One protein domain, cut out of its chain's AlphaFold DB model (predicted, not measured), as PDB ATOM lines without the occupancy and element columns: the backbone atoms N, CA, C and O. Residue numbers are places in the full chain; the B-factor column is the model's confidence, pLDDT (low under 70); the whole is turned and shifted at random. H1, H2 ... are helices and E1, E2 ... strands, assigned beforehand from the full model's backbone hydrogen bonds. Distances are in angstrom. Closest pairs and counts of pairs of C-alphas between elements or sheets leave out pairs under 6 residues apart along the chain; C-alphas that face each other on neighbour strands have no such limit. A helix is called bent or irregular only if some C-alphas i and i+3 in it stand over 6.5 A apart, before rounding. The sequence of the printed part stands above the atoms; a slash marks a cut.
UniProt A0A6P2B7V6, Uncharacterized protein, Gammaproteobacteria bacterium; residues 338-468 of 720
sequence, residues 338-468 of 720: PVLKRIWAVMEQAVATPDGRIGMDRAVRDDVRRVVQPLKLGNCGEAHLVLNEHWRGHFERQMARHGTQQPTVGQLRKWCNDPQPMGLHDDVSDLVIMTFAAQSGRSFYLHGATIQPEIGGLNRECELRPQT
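This is residues 338 to 468 of the 720 residues of an uncharacterized protein of Gammaproteobacteria bacterium (UniProt A0A6P2B7V6). Two lobes sit side by side, and the helices H1 and H5, nearly parallel, pack together where the lobes meet. One lobe is a small three-stranded sheet, E1 E3 E2, with H1 and H2 over one face; the other gathers H3, H4 and the small sheet E5 E4 E6 around H5, where H4 packs on H5 at 84 degrees and H3 makes a corner with H5 at 88 degrees, meeting it with residues 391 to 392 alone. The printed part has 131 residues with five named helices and six named strands, in the order H1 E1 H2 E2 E3 H3 H4 H5 E4 E5 E6, and both sheets are antiparallel. The class is mixed, helices and strands, with 59 residues in helices and 22 in strands. The whole is compact, with a radius of gyration of the C-alphas of 14.3 A, and spans 41 by 32 by 27 A.

H1, residues 338 to 351, begins at C-alpha 338 (189.434, 128.799, 154.977) and is 20.3 A long. E1 is residues 357 to 359, and H2, residues 362 to 372, is 15.3 A long. H2 is neither bent nor irregular, but only just: C-alphas 363 and 366 are 6.4 A apart. E2 is residues 378 to 380 and E3 residues 384 to 387. H3, residues 390 to 402, is 18.5 A long, and H4 is residues 409 to 415. H5, residues 426 to 439, is 19.6 A long and begins at C-alpha 426 (195.735, 132.414, 143.085). E4, residues 442 to 446, is 13.3 A long; E5 is residues 449 to 451, and E6, residues 463 to 466, ends at C-alpha 466 (188.255, 153.704, 141.562).

The hub is H5, which touches H1, H3 and H4. H1 touches it at a shallow tilt of 12 degrees, the same way, the closest C-alphas being those of Val 351 and Gln 439, 6.0 A apart. H3 touches H5 with residues 391 to 392 alone, about perpendicular at 88 degrees, closest at the C-alphas of Arg 392 and Phe 436, 5.5 A. H4 touches H5 at 84 degrees, about perpendicular, closest at the C-alphas of Arg 413 and Ser 429, 6.4 A. H1 and H2 lie on the same face of the sheet E1 E3 E2, two layers, helices over one face of a sheet. H1 is over E1 and E3 at a height over the sheet of 11.3 A and only just stands up from it, rising 43 degrees. H2 is over E2 at a height of 8.2 A and runs slantwise to the strands, at 34 degrees to E2 on the local plane. E1, H2 and E2 form a split strand-helix-strand unit, two strands running the same way with E3 between them, and its crossover is right-handed. N 358 and O 385, 3.2 A, are within hydrogen-bond range across E1 and E3; N 379 and O 386, 2.8 A, are so across the hairpin E2 and E3. In the other sheet, N 445 and O 463 are 2.8 A apart across E4 and E6, and N 446 and O 449 are 2.9 A apart across the hairpin E4 and E5. H4 and H5 only graze this sheet, with residues 409 to 412 and 433 to 437. In H1, H3, H4 and H5 every O i to N i+4 pair is within hydrogen-bond range; in H2, 4 of 7 are.

The two C-alphas farthest apart are those of Glu 382 and His 447, 43.3 A. The printed part has no cut. The link E5 to E6 is long, with 11 residues. Mean pLDDT of the printed part is 90.5, and one residue, Pro 354, is under 70.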
ATOM      1  N   PRO A 338     190.219 128.352 153.821       94.00
ATOM      2  CA  PRO A 338     189.434 128.799 154.977       94.00
ATOM      3  C   PRO A 338     190.191 129.771 155.890       94.00
ATOM      4  O   PRO A 338     189.590 130.692 156.438       94.00
ATOM      5  N   VAL A 339     191.507 129.587 156.039       92.31
ATOM      6  CA  VAL A 339     192.363 130.481 156.833       92.31
ATOM      7  C   VAL A 339     192.451 131.845 156.149       92.31
ATOM      8  O   VAL A 339     192.233 132.865 156.794       92.31
ATOM      9  N   LEU A 340     192.663 131.869 154.829       95.25
ATOM     10  CA  LEU A 340     192.712 133.106 154.044       95.25
ATOM     11  C   LEU A 340     191.401 133.901 154.098       95.25
ATOM     12  O   LEU A 340     191.448 135.117 154.251       95.25
ATOM     13  N   LYS A 341     190.236 133.239 154.048       94.25
ATOM     14  CA  LYS A 341     188.930 133.908 154.206       94.25
ATOM     15  C   LYS A 341     188.772 134.564 155.581       94.25
ATOM     16  O   LYS A 341     188.292 135.691 155.666       94.25
ATOM     17  N   ARG A 342     189.207 133.892 156.656       92.06
ATOM     18  CA  ARG A 342     189.210 134.485 158.006       92.06
ATOM     19  C   ARG A 342     190.146 135.686 158.094       92.06
ATOM     20  O   ARG A 342     189.767 136.702 158.664       92.06
ATOM     21  N   ILE A 343     191.345 135.578 157.520       93.00
ATOM     22  CA  ILE A 343     192.309 136.685 157.480       93.00
ATOM     23  C   ILE A 343     191.727 137.860 156.696       93.00
ATOM     24  O   ILE A 343     191.800 138.987 157.171       93.00
ATOM     25  N   TRP A 344     191.102 137.610 155.542       93.56
ATOM     26  CA  TRP A 344     190.448 138.649 154.750       93.56
ATOM     27  C   TRP A 344     189.415 139.434 155.565       93.56
ATOM     28  O   TRP A 344     189.474 140.659 155.568       93.56
ATOM     29  N   ALA A 345     188.545 138.760 156.321       90.44
ATOM     30  CA  ALA A 345     187.555 139.434 157.163       90.44
ATOM     31  C   ALA A 345     188.198 140.398 158.183       90.44
ATOM     32  O   ALA A 345     187.688 141.492 158.416       90.44
ATOM     33  N   VAL A 346     189.349 140.029 158.757       90.31
ATOM     34  CA  VAL A 346     190.113 140.908 159.663       90.31
ATOM     35  C   VAL A 346     190.748 142.076 158.903       90.31
ATOM     36  O   VAL A 346     190.712 143.210 159.376       90.31
ATOM     37  N   MET A 347     191.314 141.820 157.720       89.94
ATOM     38  CA  MET A 347     191.936 142.848 156.878       89.94
ATOM     39  C   MET A 347     190.912 143.886 156.406       89.94
ATOM     40  O   MET A 347     191.189 145.082 156.452       89.94
ATOM     41  N   GLU A 348     189.719 143.447 156.010       88.44
ATOM     42  CA  GLU A 348     188.615 144.315 155.597       88.44
ATOM     43  C   GLU A 348     188.173 145.247 156.734       88.44
ATOM     44  O   GLU A 348     188.032 146.454 156.532       88.44
ATOM     45  N   GLN A 349     188.036 144.712 157.952       85.12
ATOM     46  CA  GLN A 349     187.735 145.521 159.134       85.12
ATOM     47  C   GLN A 349     188.875 146.490 159.469       85.12
ATOM     48  O   GLN A 349     188.614 147.637 159.824       85.12
ATOM     49  N   ALA A 350     190.136 146.072 159.322       87.31
ATOM     50  CA  ALA A 350     191.283 146.939 159.572       87.31
ATOM     51  C   ALA A 350     191.312 148.137 158.608       87.31
ATOM     52  O   ALA A 350     191.544 149.261 159.054       87.31
ATOM     53  N   VAL A 351     191.017 147.931 157.317       84.25
ATOM     54  CA  VAL A 351     190.952 149.012 156.309       84.25
ATOM     55  C   VAL A 351     189.870 150.039 156.650       84.25
ATOM     56  O   VAL A 351     190.014 151.216 156.331       84.25
ATOM     57  N   ALA A 352     188.796 149.614 157.315       75.62
ATOM     58  CA  ALA A 352     187.711 150.500 157.715       75.62
ATOM     59  C   ALA A 352     188.052 151.433 158.891       75.62
ATOM     60  O   ALA A 352     187.285 152.353 159.168       75.62
ATOM     61  N   THR A 353     189.163 151.200 159.595       78.81
ATOM     62  CA  THR A 353     189.585 152.047 160.720       78.81
ATOM     63  C   THR A 353     190.471 153.206 160.240       78.81
ATOM     64  O   THR A 353     191.326 152.977 159.383       78.81
ATOM     65  N   PRO A 354     190.345 154.426 160.805       67.88
ATOM     66  CA  PRO A 354     191.139 155.585 160.377       67.88
ATOM     67  C   PRO A 354     192.656 155.359 160.441       67.88
ATOM     68  O   PRO A 354     193.385 155.769 159.543       67.88
ATOM     69  N   ASP A 355     193.122 154.646 161.472       74.00
ATOM     70  CA  ASP A 355     194.548 154.371 161.691       74.00
ATOM     71  C   ASP A 355     195.019 153.050 161.052       74.00
ATOM     72  O   ASP A 355     196.185 152.674 161.200       74.00
ATOM     73  N   GLY A 356     194.128 152.295 160.392       72.56
ATOM     74  CA  GLY A 356     194.432 150.956 159.874       72.56
ATOM     75  C   GLY A 356     194.758 149.935 160.972       72.56
ATOM     76  O   GLY A 356     195.534 149.003 160.735       72.56
ATOM     77  N   ARG A 357     194.229 150.151 162.186       82.25
ATOM     78  CA  ARG A 357     194.532 149.395 163.407       82.25
ATOM     79  C   ARG A 357     193.313 148.655 163.920       82.25
ATOM     80  O   ARG A 357     192.301 149.271 164.239       82.25
ATOM     81  N   ILE A 358     193.454 147.347 164.115       85.69
ATOM     82  CA  ILE A 358     192.407 146.522 164.720       85.69
ATOM     83  C   ILE A 358     192.958 145.633 165.833       85.69
ATOM     84  O   ILE A 358     194.034 145.041 165.702       85.69
ATOM     85  N   GLY A 359     192.222 145.562 166.942       83.94
ATOM     86  CA  GLY A 359     192.487 144.617 168.024       83.94
ATOM     87  C   GLY A 359     192.064 143.203 167.626       83.94
ATOM     88  O   GLY A 359     191.044 143.028 166.968       83.94
ATOM     89  N   MET A 360     192.841 142.191 168.016       83.62
ATOM     90  CA  MET A 360     192.549 140.792 167.677       83.62
ATOM     91  C   MET A 360     192.644 139.874 168.890       83.62
ATOM     92  O   MET A 360     193.602 139.948 169.676       83.62
ATOM     93  N   ASP A 361     191.718 138.921 168.959       79.81
ATOM     94  CA  ASP A 361     191.789 137.799 169.886       79.81
ATOM     95  C   ASP A 361     193.020 136.929 169.622       79.81
ATOM     96  O   ASP A 361     193.499 136.782 168.491       79.81
ATOM     97  N   ARG A 362     193.535 136.304 170.686       76.75
ATOM     98  CA  ARG A 362     194.791 135.540 170.645       76.75
ATOM     99  C   ARG A 362     194.774 134.404 169.613       76.75
ATOM    100  O   ARG A 362     195.786 134.192 168.959       76.75
ATOM    101  N   ALA A 363     193.644 133.713 169.441       76.00
ATOM    102  CA  ALA A 363     193.530 132.570 168.528       76.00
ATOM    103  C   ALA A 363     193.620 132.961 167.040       76.00
ATOM    104  O   ALA A 363     194.193 132.226 166.246       76.00
ATOM    105  N   VAL A 364     193.087 134.128 166.662       81.62
ATOM    106  CA  VAL A 364     193.109 134.622 165.271       81.62
ATOM    107  C   VAL A 364     194.458 135.265 164.937       81.62
ATOM    108  O   VAL A 364     194.921 135.213 163.800       81.62
ATOM    109  N   ARG A 365     195.127 135.834 165.943       84.44
ATOM    110  CA  ARG A 365     196.387 136.568 165.792       84.44
ATOM    111  C   ARG A 365     197.515 135.740 165.190       84.44
ATOM    112  O   ARG A 365     198.215 136.250 164.319       84.44
ATOM    113  N   ASP A 366     197.709 134.508 165.653       86.06
ATOM    114  CA  ASP A 366     198.816 133.670 165.180       86.06
ATOM    115  C   ASP A 366     198.631 133.288 163.705       86.06
ATOM    116  O   ASP A 366     199.577 133.402 162.925       86.06
ATOM    117  N   ASP A 367     197.403 132.941 163.302       85.06
ATOM    118  CA  ASP A 367     197.040 132.687 161.902       85.06
ATOM    119  C   ASP A 367     197.284 133.929 161.031       85.06
ATOM    120  O   ASP A 367     197.930 133.842 159.987       85.06
ATOM    121  N   VAL A 368     196.823 135.106 161.472       89.12
ATOM    122  CA  VAL A 368     197.014 136.372 160.744       89.12
ATOM    123  C   VAL A 368     198.503 136.701 160.623       89.12
ATOM    124  O   VAL A 368     198.984 136.957 159.522       89.12
ATOM    125  N   ARG A 369     199.266 136.640 161.724       90.88
ATOM    126  CA  ARG A 369     200.709 136.937 161.751       90.88
ATOM    127  C   ARG A 369     201.479 136.085 160.743       90.88
ATOM    128  O   ARG A 369     202.270 136.628 159.975       90.88
ATOM    129  N   ARG A 370     201.213 134.776 160.715       90.75
ATOM    130  CA  ARG A 370     201.906 133.794 159.864       90.75
ATOM    131  C   ARG A 370     201.749 134.029 158.366       90.75
ATOM    132  O   ARG A 370     202.551 133.501 157.604       90.75
ATOM    133  N   VAL A 371     200.748 134.799 157.944       93.75
ATOM    134  CA  VAL A 371     200.443 135.047 156.526       93.75
ATOM    135  C   VAL A 371     200.650 136.512 156.154       93.75
ATOM    136  O   VAL A 371     201.314 136.818 155.166       93.75
ATOM    137  N   VAL A 372     200.124 137.428 156.968       94.19
ATOM    138  CA  VAL A 372     200.119 138.872 156.702       94.19
ATOM    139  C   VAL A 372     201.527 139.464 156.738       94.19
ATOM    140  O   VAL A 372     201.858 140.272 155.867       94.19
ATOM    141  N   GLN A 373     202.377 139.046 157.685       93.81
ATOM    142  CA  GLN A 373     203.747 139.564 157.783       93.81
ATOM    143  C   GLN A 373     204.644 139.086 156.629       93.81
ATOM    144  O   GLN A 373     205.237 139.948 155.978       93.81
ATOM    145  N   PRO A 374     204.725 137.776 156.292       95.00
ATOM    146  CA  PRO A 374     205.510 137.332 155.135       95.00
ATOM    147  C   PRO A 374     205.053 137.955 153.811       95.00
ATOM    148  O   PRO A 374     205.881 138.226 152.944       95.00
ATOM    149  N   LEU A 375     203.752 138.239 153.669       96.19
ATOM    150  CA  LEU A 375     203.201 138.946 152.510       96.19
ATOM    151  C   LEU A 375     203.369 140.466 152.572       96.19
ATOM    152  O   LEU A 375     202.981 141.134 151.623       96.19
ATOM    153  N   LYS A 376     203.929 141.041 153.643       95.38
ATOM    154  CA  LYS A 376     204.069 142.500 153.828       95.38
ATOM    155  C   LYS A 376     202.734 143.259 153.758       95.38
ATOM    156  O   LYS A 376     202.708 144.429 153.379       95.38
ATOM    157  N   LEU A 377     201.630 142.607 154.122       95.06
ATOM    158  CA  LEU A 377     200.293 143.211 154.148       95.06
ATOM    159  C   LEU A 377     200.048 144.019 155.430       95.06
ATOM    160  O   LEU A 377     199.229 144.935 155.449       95.06
ATOM    161  N   GLY A 378     200.785 143.717 156.497       92.31
ATOM    162  CA  GLY A 378     200.654 144.390 157.782       92.31
ATOM    163  C   GLY A 378     201.633 143.871 158.828       92.31
ATOM    164  O   GLY A 378     202.291 142.847 158.642       92.31
ATOM    165  N   ASN A 379     201.718 144.595 159.938       90.75
ATOM    166  CA  ASN A 379     202.510 144.245 161.106       90.75
ATOM    167  C   ASN A 379     201.576 143.824 162.244       90.75
ATOM    168  O   ASN A 379     200.781 144.629 162.725       90.75
ATOM    169  N   CYS A 380     201.694 142.575 162.691       87.44
ATOM    170  CA  CYS A 380     200.979 142.077 163.864       87.44
ATOM    171  C   CYS A 380     201.844 142.271 165.114       87.44
ATOM    172  O   CYS A 380     202.855 141.585 165.274       87.44
ATOM    173  N   GLY A 381     201.451 143.203 165.982       81.19
ATOM    174  CA  GLY A 381     202.002 143.344 167.330       81.19
ATOM    175  C   GLY A 381     201.302 142.429 168.340       81.19
ATOM    176  O   GLY A 381     200.487 141.577 167.981       81.19
ATOM    177  N   GLU A 382     201.580 142.628 169.630       74.00
ATOM    178  CA  GLU A 382     200.987 141.808 170.699       74.00
ATOM    179  C   GLU A 382     199.467 141.974 170.834       74.00
ATOM    180  O   GLU A 382     198.788 141.025 171.219       74.00
ATOM    181  N   ALA A 383     198.925 143.152 170.511       76.81
ATOM    182  CA  ALA A 383     197.503 143.464 170.691       76.81
ATOM    183  C   ALA A 383     196.788 143.917 169.411       76.81
ATOM    184  O   ALA A 383     195.563 143.845 169.349       76.81
ATOM    185  N   HIS A 384     197.524 144.376 168.397       83.69
ATOM    186  CA  HIS A 384     196.947 145.039 167.233       83.69
ATOM    187  C   HIS A 384     197.613 144.596 165.927       83.69
ATOM    188  O   HIS A 384     198.817 144.336 165.882       83.69
ATOM    189  N   LEU A 385     196.823 144.542 164.859       88.38
ATOM    190  CA  LEU A 385     197.306 144.517 163.480       88.38
ATOM    191  C   LEU A 385     197.372 145.959 162.977       88.38
ATOM    192  O   LEU A 385     196.394 146.684 163.127       88.38
ATOM    193  N   VAL A 386     198.493 146.355 162.371       90.81
ATOM    194  CA  VAL A 386     198.618 147.601 161.595       90.81
ATOM    195  C   VAL A 386     198.772 147.247 160.125       90.81
ATOM    196  O   VAL A 386     199.696 146.511 159.772       90.81
ATOM    197  N   LEU A 387     197.912 147.777 159.262       91.56
ATOM    198  CA  LEU A 387     198.056 147.593 157.819       91.56
ATOM    199  C   LEU A 387     199.303 148.295 157.271       91.56
ATOM    200  O   LEU A 387     199.677 149.377 157.715       91.56
ATOM    201  N   ASN A 388     199.939 147.672 156.281       91.69
ATOM    202  CA  ASN A 388     201.066 148.249 155.553       91.69
ATOM    203  C   ASN A 388     200.610 148.699 154.157       91.69
ATOM    204  O   ASN A 388     199.677 148.143 153.581       91.69
ATOM    205  N   GLU A 389     201.297 149.685 153.587       91.12
ATOM    206  CA  GLU A 389     201.021 150.232 152.256       91.12
ATOM    207  C   GLU A 389     201.953 149.670 151.171       91.12
ATOM    208  O   GLU A 389     201.951 150.150 150.038       91.12
ATOM    209  N   HIS A 390     202.756 148.643 151.484       95.44
ATOM    210  CA  HIS A 390     203.738 148.070 150.557       95.44
ATOM    211  C   HIS A 390     203.138 147.735 149.183       95.44
ATOM    212  O   HIS A 390     203.637 148.203 148.157       95.44
ATOM    213  N   TRP A 391     202.055 146.952 149.171       96.75
ATOM    214  CA  TRP A 391     201.382 146.532 147.941       96.75
ATOM    215  C   TRP A 391     200.622 147.665 147.261       96.75
ATOM    216  O   TRP A 391     200.645 147.751 146.036       96.75
ATOM    217  N   ARG A 392     200.024 148.572 148.041       94.19
ATOM    218  CA  ARG A 392     199.369 149.780 147.531       94.19
ATOM    219  C   ARG A 392     200.335 150.636 146.725       94.19
ATOM    220  O   ARG A 392     200.128 150.830 145.530       94.19
ATOM    221  N   GLY A 393     201.453 151.029 147.336       95.38
ATOM    222  CA  GLY A 393     202.482 151.811 146.659       95.38
ATOM    223  C   GLY A 393     203.146 151.056 145.502       95.38
ATOM    224  O   GLY A 393     203.531 151.669 144.508       95.38
ATOM    225  N   HIS A 394     203.283 149.727 145.588       97.56
ATOM    226  CA  HIS A 394     203.796 148.916 144.478       97.56
ATOM    227  C   HIS A 394     202.866 148.928 143.265       97.56
ATOM    228  O   HIS A 394     203.303 149.275 142.166       97.56
ATOM    229  N   PHE A 395     201.588 148.599 143.454       97.94
ATOM    230  CA  PHE A 395     200.624 148.566 142.359       97.94
ATOM    231  C   PHE A 395     200.352 149.955 141.785       97.94
ATOM    232  O   PHE A 395     200.237 150.077 140.572       97.94
ATOM    233  N   GLU A 396     200.341 151.013 142.597       95.62
ATOM    234  CA  GLU A 396     200.232 152.394 142.105       95.62
ATOM    235  C   GLU A 396     201.395 152.791 141.193       95.62
ATOM    236  O   GLU A 396     201.171 153.342 140.112       95.62
ATOM    237  N   ARG A 397     202.632 152.428 141.555       96.75
ATOM    238  CA  ARG A 397     203.792 152.630 140.672       96.75
ATOM    239  C   ARG A 397     203.671 151.840 139.368       96.75
ATOM    240  O   ARG A 397     204.002 152.377 138.312       96.75
ATOM    241  N   GLN A 398     203.197 150.595 139.416       97.50
ATOM    242  CA  GLN A 398     203.030 149.769 138.212       97.50
ATOM    243  C   GLN A 398     201.897 150.274 137.309       97.50
ATOM    244  O   GLN A 398     202.075 150.355 136.094       97.50
ATOM    245  N   MET A 399     200.774 150.700 137.891       96.56
ATOM    246  CA  MET A 399     199.680 151.369 137.182       96.56
ATOM    247  C   MET A 399     200.177 152.618 136.449       96.56
ATOM    248  O   MET A 399     199.933 152.759 135.250       96.56
ATOM    249  N   ALA A 400     200.945 153.476 137.132       95.75
ATOM    250  CA  ALA A 400     201.546 154.664 136.530       95.75
ATOM    251  C   ALA A 400     202.521 154.305 135.393       95.75
ATOM    252  O   ALA A 400     202.457 154.900 134.319       95.75
ATOM    253  N   ARG A 401     203.378 153.293 135.591       96.00
ATOM    254  CA  ARG A 401     204.338 152.815 134.581       96.00
ATOM    255  C   ARG A 401     203.660 152.278 133.318       96.00
ATOM    256  O   ARG A 401     204.174 152.479 132.223       96.00
ATOM    257  N   HIS A 402     202.537 151.581 133.470       94.94
ATOM    258  CA  HIS A 402     201.777 150.999 132.363       94.94
ATOM    259  C   HIS A 402     200.674 151.921 131.818       94.94
ATOM    260  O   HIS A 402     199.982 151.534 130.879       94.94
ATOM    261  N   GLY A 403     200.496 153.119 132.387       93.38
ATOM    262  CA  GLY A 403     199.480 154.082 131.956       93.38
ATOM    263  C   GLY A 403     198.037 153.602 132.148       93.38
ATOM    264  O   GLY A 403     197.151 154.056 131.428       93.38
ATOM    265  N   THR A 404     197.785 152.685 133.089       93.38
ATOM    266  CA  THR A 404     196.436 152.167 133.370       93.38
ATOM    267  C   THR A 404     195.889 152.724 134.676       93.38
ATOM    268  O   THR A 404     196.571 152.744 135.696       93.38
ATOM    269  N   GLN A 405     194.630 153.155 134.652       89.94
ATOM    270  CA  GLN A 405     193.889 153.568 135.846       89.94
ATOM    271  C   GLN A 405     192.960 152.469 136.365       89.94
ATOM    272  O   GLN A 405     192.401 152.618 137.451       89.94
ATOM    273  N   GLN A 406     192.772 151.389 135.602       93.56
ATOM    274  CA  GLN A 406     191.843 150.296 135.891       93.56
ATOM    275  C   GLN A 406     192.553 148.963 135.614       93.56
ATOM    276  O   GLN A 406     192.355 148.366 134.557       93.56
ATOM    277  N   PRO A 407     193.468 148.526 136.497       96.69
ATOM    278  CA  PRO A 407     194.204 147.294 136.270       96.69
ATOM    279  C   PRO A 407     193.274 146.084 136.375       96.69
ATOM    280  O   PRO A 407     192.339 146.079 137.183       96.69
ATOM    281  N   THR A 408     193.559 145.038 135.602       97.50
ATOM    282  CA  THR A 408     192.874 143.751 135.755       97.50
ATOM    283  C   THR A 408     193.512 142.907 136.858       97.50
ATOM    284  O   THR A 408     194.701 143.047 137.157       97.50
ATOM    285  N   VAL A 409     192.761 141.967 137.436       97.69
ATOM    286  CA  VAL A 409     193.296 140.970 138.384       97.69
ATOM    287  C   VAL A 409     194.491 140.225 137.775       97.69
ATOM    288  O   VAL A 409     195.504 140.035 138.445       97.69
ATOM    289  N   GLY A 410     194.430 139.862 136.489       97.31
ATOM    290  CA  GLY A 410     195.536 139.221 135.777       97.31
ATOM    291  C   GLY A 410     196.800 140.087 135.709       97.31
ATOM    292  O   GLY A 410     197.903 139.576 135.905       97.31
ATOM    293  N   GLN A 411     196.656 141.400 135.493       97.88
ATOM    294  CA  GLN A 411     197.780 142.343 135.538       97.88
ATOM    295  C   GLN A 411     198.367 142.449 136.948       97.88
ATOM    296  O   GLN A 411     199.585 142.378 137.100       97.88
ATOM    297  N   LEU A 412     197.525 142.544 137.980       97.88
ATOM    298  CA  LEU A 412     197.982 142.607 139.371       97.88
ATOM    299  C   LEU A 412     198.738 141.336 139.780       97.88
ATOM    300  O   LEU A 412     199.826 141.435 140.343       97.88
ATOM    301  N   ARG A 413     198.236 140.144 139.421       97.44
ATOM    302  CA  ARG A 413     198.941 138.868 139.655       97.44
ATOM    303  C   ARG A 413     200.289 138.816 138.937       97.44
ATOM    304  O   ARG A 413     201.261 138.305 139.493       97.44
ATOM    305  N   LYS A 414     200.378 139.369 137.723       96.81
ATOM    306  CA  LYS A 414     201.657 139.511 137.018       96.81
ATOM    307  C   LYS A 414     202.605 140.428 137.793       96.81
ATOM    308  O   LYS A 414     203.740 140.040 138.037       96.81
ATOM    309  N   TRP A 415     202.130 141.582 138.254       97.88
ATOM    310  CA  TRP A 415     202.941 142.534 139.015       97.88
ATOM    311  C   TRP A 415     203.326 142.052 140.419       97.88
ATOM    312  O   TRP A 415     204.315 142.547 140.957       97.88
ATOM    313  N   CYS A 416     202.628 141.067 140.999       97.12
ATOM    314  CA  CYS A 416     203.105 140.354 142.193       97.12
ATOM    315  C   CYS A 416     204.433 139.620 141.958       97.12
ATOM    316  O   CYS A 416     205.124 139.303 142.918       97.12
ATOM    317  N   ASN A 417     204.790 139.338 140.703       96.94
ATOM    318  CA  ASN A 417     206.050 138.699 140.333       96.94
ATOM    319  C   ASN A 417     207.135 139.701 139.901       96.94
ATOM    320  O   ASN A 417     208.214 139.284 139.488       96.94
ATOM    321  N   ASP A 418     206.872 141.004 140.024       95.25
ATOM    322  CA  ASP A 418     207.831 142.065 139.728       95.25
ATOM    323  C   ASP A 418     208.282 142.751 141.033       95.25
ATOM    324  O   ASP A 418     207.438 143.077 141.871       95.25
ATOM    325  N   PRO A 419     209.579 143.060 141.222       94.44
ATOM    326  CA  PRO A 419     210.693 142.838 140.294       94.44
ATOM    327  C   PRO A 419     211.243 141.406 140.315       94.44
ATOM    328  O   PRO A 419     211.996 141.033 139.420       94.44
ATOM    329  N   GLN A 420     210.920 140.632 141.350       95.81
ATOM    330  CA  GLN A 420     211.349 139.249 141.496       95.81
ATOM    331  C   GLN A 420     210.124 138.346 141.621       95.81
ATOM    332  O   GLN A 420     209.209 138.677 142.384       95.81
ATOM    333  N   PRO A 421     210.110 137.200 140.923       96.12
ATOM    334  CA  PRO A 421     208.954 136.330 140.916       96.12
ATOM    335  C   PRO A 421     208.696 135.748 142.309       96.12
ATOM    336  O   PRO A 421     209.597 135.241 142.983       96.12
ATOM    337  N   MET A 422     207.443 135.861 142.752       96.69
ATOM    338  CA  MET A 422     206.976 135.359 144.044       96.69
ATOM    339  C   MET A 422     206.242 134.030 143.908       96.69
ATOM    340  O   MET A 422     206.178 133.297 144.883       96.69
ATOM    341  N   GLY A 423     205.658 133.721 142.745       94.06
ATOM    342  CA  GLY A 423     204.986 132.443 142.492       94.06
ATOM    343  C   GLY A 423     203.767 132.175 143.372       94.06
ATOM    344  O   GLY A 423     203.471 131.013 143.658       94.06
ATOM    345  N   LEU A 424     203.089 133.219 143.856       95.56
ATOM    346  CA  LEU A 424     201.937 133.078 144.750       95.56
ATOM    347  C   LEU A 424     200.810 132.280 144.080       95.56
ATOM    348  O   LEU A 424     200.501 132.502 142.911       95.56
ATOM    349  N   HIS A 425     200.172 131.388 144.841       93.88
ATOM    350  CA  HIS A 425     198.920 130.761 144.412       93.88
ATOM    351  C   HIS A 425     197.815 131.802 144.256       93.88
ATOM    352  O   HIS A 425     197.811 132.811 144.966       93.88
ATOM    353  N   ASP A 426     196.852 131.515 143.377       94.56
ATOM    354  CA  ASP A 426     195.735 132.414 143.085       94.56
ATOM    355  C   ASP A 426     195.017 132.850 144.377       94.56
ATOM    356  O   ASP A 426     194.963 134.046 144.641       94.56
ATOM    357  N   ASP A 427     194.642 131.919 145.265       96.25
ATOM    358  CA  ASP A 427     194.018 132.227 146.567       96.25
ATOM    359  C   ASP A 427     194.844 133.206 147.438       96.25
ATOM    360  O   ASP A 427     194.293 134.072 148.119       96.25
ATOM    361  N   VAL A 428     196.177 133.087 147.436       96.75
ATOM    362  CA  VAL A 428     197.071 133.973 148.209       96.75
ATOM    363  C   VAL A 428     197.192 135.337 147.533       96.75
ATOM    364  O   VAL A 428     197.196 136.370 148.203       96.75
ATOM    365  N   SER A 429     197.267 135.353 146.201       96.75
ATOM    366  CA  SER A 429     197.268 136.585 145.416       96.75
ATOM    367  C   SER A 429     195.948 137.349 145.552       96.75
ATOM    368  O   SER A 429     195.967 138.578 145.591       96.75
ATOM    369  N   ASP A 430     194.825 136.645 145.712       97.69
ATOM    370  CA  ASP A 430     193.510 137.244 145.923       97.69
ATOM    371  C   ASP A 430     193.492 138.046 147.222       97.69
ATOM    372  O   ASP A 430     193.052 139.189 147.218       97.69
ATOM    373  N   LEU A 431     194.070 137.516 148.308       97.25
ATOM    374  CA  LEU A 431     194.196 138.259 149.566       97.25
ATOM    375  C   LEU A 431     194.974 139.573 149.378       97.25
ATOM    376  O   LEU A 431     194.561 140.616 149.891       97.25
ATOM    377  N   VAL A 432     196.081 139.540 148.629       97.69
ATOM    378  CA  VAL A 432     196.890 140.734 148.324       97.69
ATOM    379  C   VAL A 432     196.084 141.747 147.503       97.69
ATOM    380  O   VAL A 432     196.048 142.932 147.837       97.69
ATOM    381  N   ILE A 433     195.408 141.282 146.452       97.81
ATOM    382  CA  ILE A 433     194.638 142.117 145.522       97.81
ATOM    383  C   ILE A 433     193.410 142.727 146.201       97.81
ATOM    384  O   ILE A 433     193.149 143.915 146.037       97.81
ATOM    385  N   MET A 434     192.679 141.944 146.993       96.00
ATOM    386  CA  MET A 434     191.515 142.410 147.747       96.00
ATOM    387  C   MET A 434     191.929 143.433 148.806       96.00
ATOM    388  O   MET A 434     191.281 144.471 148.933       96.00
ATOM    389  N   THR A 435     193.059 143.214 149.492       94.69
ATOM    390  CA  THR A 435     193.616 144.199 150.437       94.69
ATOM    391  C   THR A 435     193.960 145.506 149.731       94.69
ATOM    392  O   THR A 435     193.571 146.576 150.196       94.69
ATOM    393  N   PHE A 436     194.629 145.437 148.578       95.06
ATOM    394  CA  PHE A 436     194.920 146.616 147.766       95.06
ATOM    395  C   PHE A 436     193.647 147.346 147.315       95.06
ATOM    396  O   PHE A 436     193.579 148.573 147.415       95.06
ATOM    397  N   ALA A 437     192.645 146.613 146.827       93.12
ATOM    398  CA  ALA A 437     191.385 147.184 146.366       93.12
ATOM    399  C   ALA A 437     190.671 147.932 147.497       93.12
ATOM    400  O   ALA A 437     190.297 149.092 147.329       93.12
ATOM    401  N   ALA A 438     190.580 147.311 148.676       88.44
ATOM    402  CA  ALA A 438     189.985 147.929 149.850       88.44
ATOM    403  C   ALA A 438     190.766 149.174 150.291       88.44
ATOM    404  O   ALA A 438     190.163 150.230 150.469       88.44
ATOM    405  N   GLN A 439     192.099 149.092 150.397       87.88
ATOM    406  CA  GLN A 439     192.926 150.244 150.764       87.88
ATOM    407  C   GLN A 439     192.747 151.394 149.768       87.88
ATOM    408  O   GLN A 439     192.593 152.538 150.172       87.88
ATOM    409  N   SER A 440     192.746 151.129 148.461       87.44
ATOM    410  CA  SER A 440     192.676 152.160 147.411       87.44
ATOM    411  C   SER A 440     191.255 152.613 147.039       87.44
ATOM    412  O   SER A 440     191.107 153.424 146.125       87.44
ATOM    413  N   GLY A 441     190.214 152.128 147.729       82.88
ATOM    414  CA  GLY A 441     188.822 152.492 147.436       82.88
ATOM    415  C   GLY A 441     188.363 152.029 146.049       82.88
ATOM    416  O   GLY A 441     187.670 152.761 145.341       82.88
ATOM    417  N   ARG A 442     188.795 150.839 145.626       89.06
ATOM    418  CA  ARG A 442     188.478 150.261 144.316       89.06
ATOM    419  C   ARG A 442     187.475 149.121 144.429       89.06
ATOM    420  O   ARG A 442     187.548 148.310 145.348       89.06
ATOM    421  N   SER A 443     186.604 149.033 143.431       88.25
ATOM    422  CA  SER A 443     185.603 147.973 143.289       88.25
ATOM    423  C   SER A 443     185.911 147.091 142.089       88.25
ATOM    424  O   SER A 443     186.524 147.541 141.117       88.25
ATOM    425  N   PHE A 444     185.482 145.835 142.162       91.25
ATOM    426  CA  PHE A 444     185.711 144.835 141.126       91.25
ATOM    427  C   PHE A 444     184.565 144.851 140.114       91.25
ATOM    428  O   PHE A 444     183.397 144.805 140.498       91.25
ATOM    429  N   TYR A 445     184.906 144.883 138.828       89.38
ATOM    430  CA  TYR A 445     183.957 144.836 137.721       89.38
ATOM    431  C   TYR A 445     184.294 143.694 136.768       89.38
ATOM    432  O   TYR A 445     185.446 143.545 136.367       89.38
ATOM    433  N   LEU A 446     183.287 142.932 136.351       91.12
ATOM    434  CA  LEU A 446     183.407 141.912 135.311       91.12
ATOM    435  C   LEU A 446     182.325 142.154 134.256       91.12
ATOM    436  O   LEU A 446     181.148 142.277 134.585       91.12
ATOM    437  N   HIS A 447     182.731 142.289 132.991       88.94
ATOM    438  CA  HIS A 447     181.841 142.633 131.869       88.94
ATOM    439  C   HIS A 447     180.922 143.846 132.145       88.94
ATOM    440  O   HIS A 447     179.778 143.897 131.705       88.94
ATOM    441  N   GLY A 448     181.426 144.835 132.893       76.62
ATOM    442  CA  GLY A 448     180.700 146.062 133.240       76.62
ATOM    443  C   GLY A 448     179.809 145.977 134.484       76.62
ATOM    444  O   GLY A 448     179.399 147.027 134.974       76.62
ATOM    445  N   ALA A 449     179.570 144.787 135.040       76.38
ATOM    446  CA  ALA A 449     178.827 144.606 136.286       76.38
ATOM    447  C   ALA A 449     179.766 144.589 137.499       76.38
ATOM    448  O   ALA A 449     180.845 143.999 137.441       76.38
ATOM    449  N   THR A 450     179.354 145.218 138.602       81.50
ATOM    450  CA  THR A 450     180.074 145.128 139.879       81.50
ATOM    451  C   THR A 450     179.958 143.711 140.437       81.50
ATOM    452  O   THR A 450     178.866 143.146 140.458       81.50
ATOM    453  N   ILE A 451     181.064 143.152 140.926       85.94
ATOM    454  CA  ILE A 451     181.095 141.838 141.576       85.94
ATOM    455  C   ILE A 451     181.595 141.953 143.016       85.94
ATOM    456  O   ILE A 451     182.398 142.831 143.341       85.94
ATOM    457  N   GLN A 452     181.146 141.039 143.874       83.75
ATOM    458  CA  GLN A 452     181.690 140.891 145.222       83.75
ATOM    459  C   GLN A 452     182.911 139.961 145.177       83.75
ATOM    460  O   GLN A 452     182.780 138.824 144.718       83.75
ATOM    461  N   PRO A 453     184.101 140.426 145.594       88.44
ATOM    462  CA  PRO A 453     185.317 139.626 145.530       88.44
ATOM    463  C   PRO A 453     185.340 138.538 146.614       88.44
ATOM    464  O   PRO A 453     185.001 138.789 147.768       88.44
ATOM    465  N   GLU A 454     185.817 137.342 146.266       92.00
ATOM    466  CA  GLU A 454     186.016 136.237 147.207       92.00
ATOM    467  C   GLU A 454     187.354 135.531 146.949       92.00
ATOM    468  O   GLU A 454     187.765 135.350 145.801       92.00
ATOM    469  N   ILE A 455     188.018 135.086 148.023       95.31
ATOM    470  CA  ILE A 455     189.247 134.286 147.946       95.31
ATOM    471  C   ILE A 455     188.995 132.986 147.169       95.31
ATOM    472  O   ILE A 455     188.187 132.148 147.587       95.31
ATOM    473  N   GLY A 456     189.744 132.801 146.080       92.25
ATOM    474  CA  GLY A 456     189.639 131.674 145.155       92.25
ATOM    475  C   GLY A 456     188.595 131.866 144.052       92.25
ATOM    476  O   GLY A 456     188.422 130.967 143.231       92.25
ATOM    477  N   GLY A 457     187.894 133.006 144.036       90.62
ATOM    478  CA  GLY A 457     186.835 133.338 143.079       90.62
ATOM    479  C   GLY A 457     187.157 134.516 142.156       90.62
ATOM    480  O   GLY A 457     186.320 134.885 141.331       90.62
ATOM    481  N   LEU A 458     188.342 135.133 142.261       93.38
ATOM    482  CA  LEU A 458     188.695 136.275 141.414       93.38
ATOM    483  C   LEU A 458     189.076 135.841 139.995       93.38
ATOM    484  O   LEU A 458     190.140 135.255 139.760       93.38
ATOM    485  N   ASN A 459     188.231 136.203 139.029       95.00
ATOM    486  CA  ASN A 459     188.525 136.038 137.610       95.00
ATOM    487  C   ASN A 459     189.614 137.037 137.170       95.00
ATOM    488  O   ASN A 459     189.567 138.220 137.510       95.00
ATOM    489  N   ARG A 460     190.589 136.562 136.382       96.06
ATOM    490  CA  ARG A 460     191.726 137.346 135.866       96.06
ATOM    491  C   ARG A 460     191.309 138.546 135.008       96.06
ATOM    492  O   ARG A 460     192.071 139.508 134.932       96.06
ATOM    493  N   GLU A 461     190.132 138.502 134.394       96.12
ATOM    494  CA  GLU A 461     189.581 139.584 133.568       96.12
ATOM    495  C   GLU A 461     188.892 140.688 134.384       96.12
ATOM    496  O   GLU A 461     188.561 141.730 133.826       96.12
ATOM    497  N   CYS A 462     188.692 140.504 135.697       95.44
ATOM    498  CA  CYS A 462     188.042 141.523 136.521       95.44
ATOM    499  C   CYS A 462     188.882 142.801 136.574       95.44
ATOM    500  O   CYS A 462     190.068 142.753 136.903       95.44
ATOM    501  N   GLU A 463     188.252 143.941 136.320       95.50
ATOM    502  CA  GLU A 463     188.855 145.268 136.382       95.50
ATOM    503  C   GLU A 463     188.629 145.898 137.756       95.50
ATOM    504  O   GLU A 463     187.517 145.880 138.286       95.50
ATOM    505  N   LEU A 464     189.671 146.510 138.319       94.19
ATOM    506  CA  LEU A 464     189.552 147.287 139.547       94.19
ATOM    507  C   LEU A 464     189.376 148.760 139.200       94.19
ATOM    508  O   LEU A 464     190.318 149.412 138.748       94.19
ATOM    509  N   ARG A 465     188.198 149.321 139.468       90.69
ATOM    510  CA  ARG A 465     187.886 150.724 139.154       90.69
ATOM    511  C   ARG A 465     187.856 151.567 140.431       90.69
ATOM    512  O   ARG A 465     187.312 151.088 141.427       90.69
ATOM    513  N   PRO A 466     188.422 152.790 140.437       85.38
ATOM    514  CA  PRO A 466     188.255 153.704 141.562       85.38
ATOM    515  C   PRO A 466     186.772 153.993 141.749       85.38
ATOM    516  O   PRO A 466     186.091 154.351 140.787       85.38
ATOM    517  N   GLN A 467     186.287 153.854 142.975       75.44
ATOM    518  CA  GLN A 467     184.960 154.309 143.334       75.44
ATOM    519  C   GLN A 467     185.113 155.543 144.210       75.44
ATOM    520  O   GLN A 467     185.741 155.508 145.267       75.44
ATOM    521  N   THR A 468     184.535 156.655 143.770       70.19
ATOM    522  CA  THR A 468     184.303 157.788 144.661       70.19
ATOM    523  C   THR A 468     183.435 157.290 145.810       70.19
ATOM    524  O   THR A 468     182.356 156.746 145.583       70.19
TER     525      THR A 468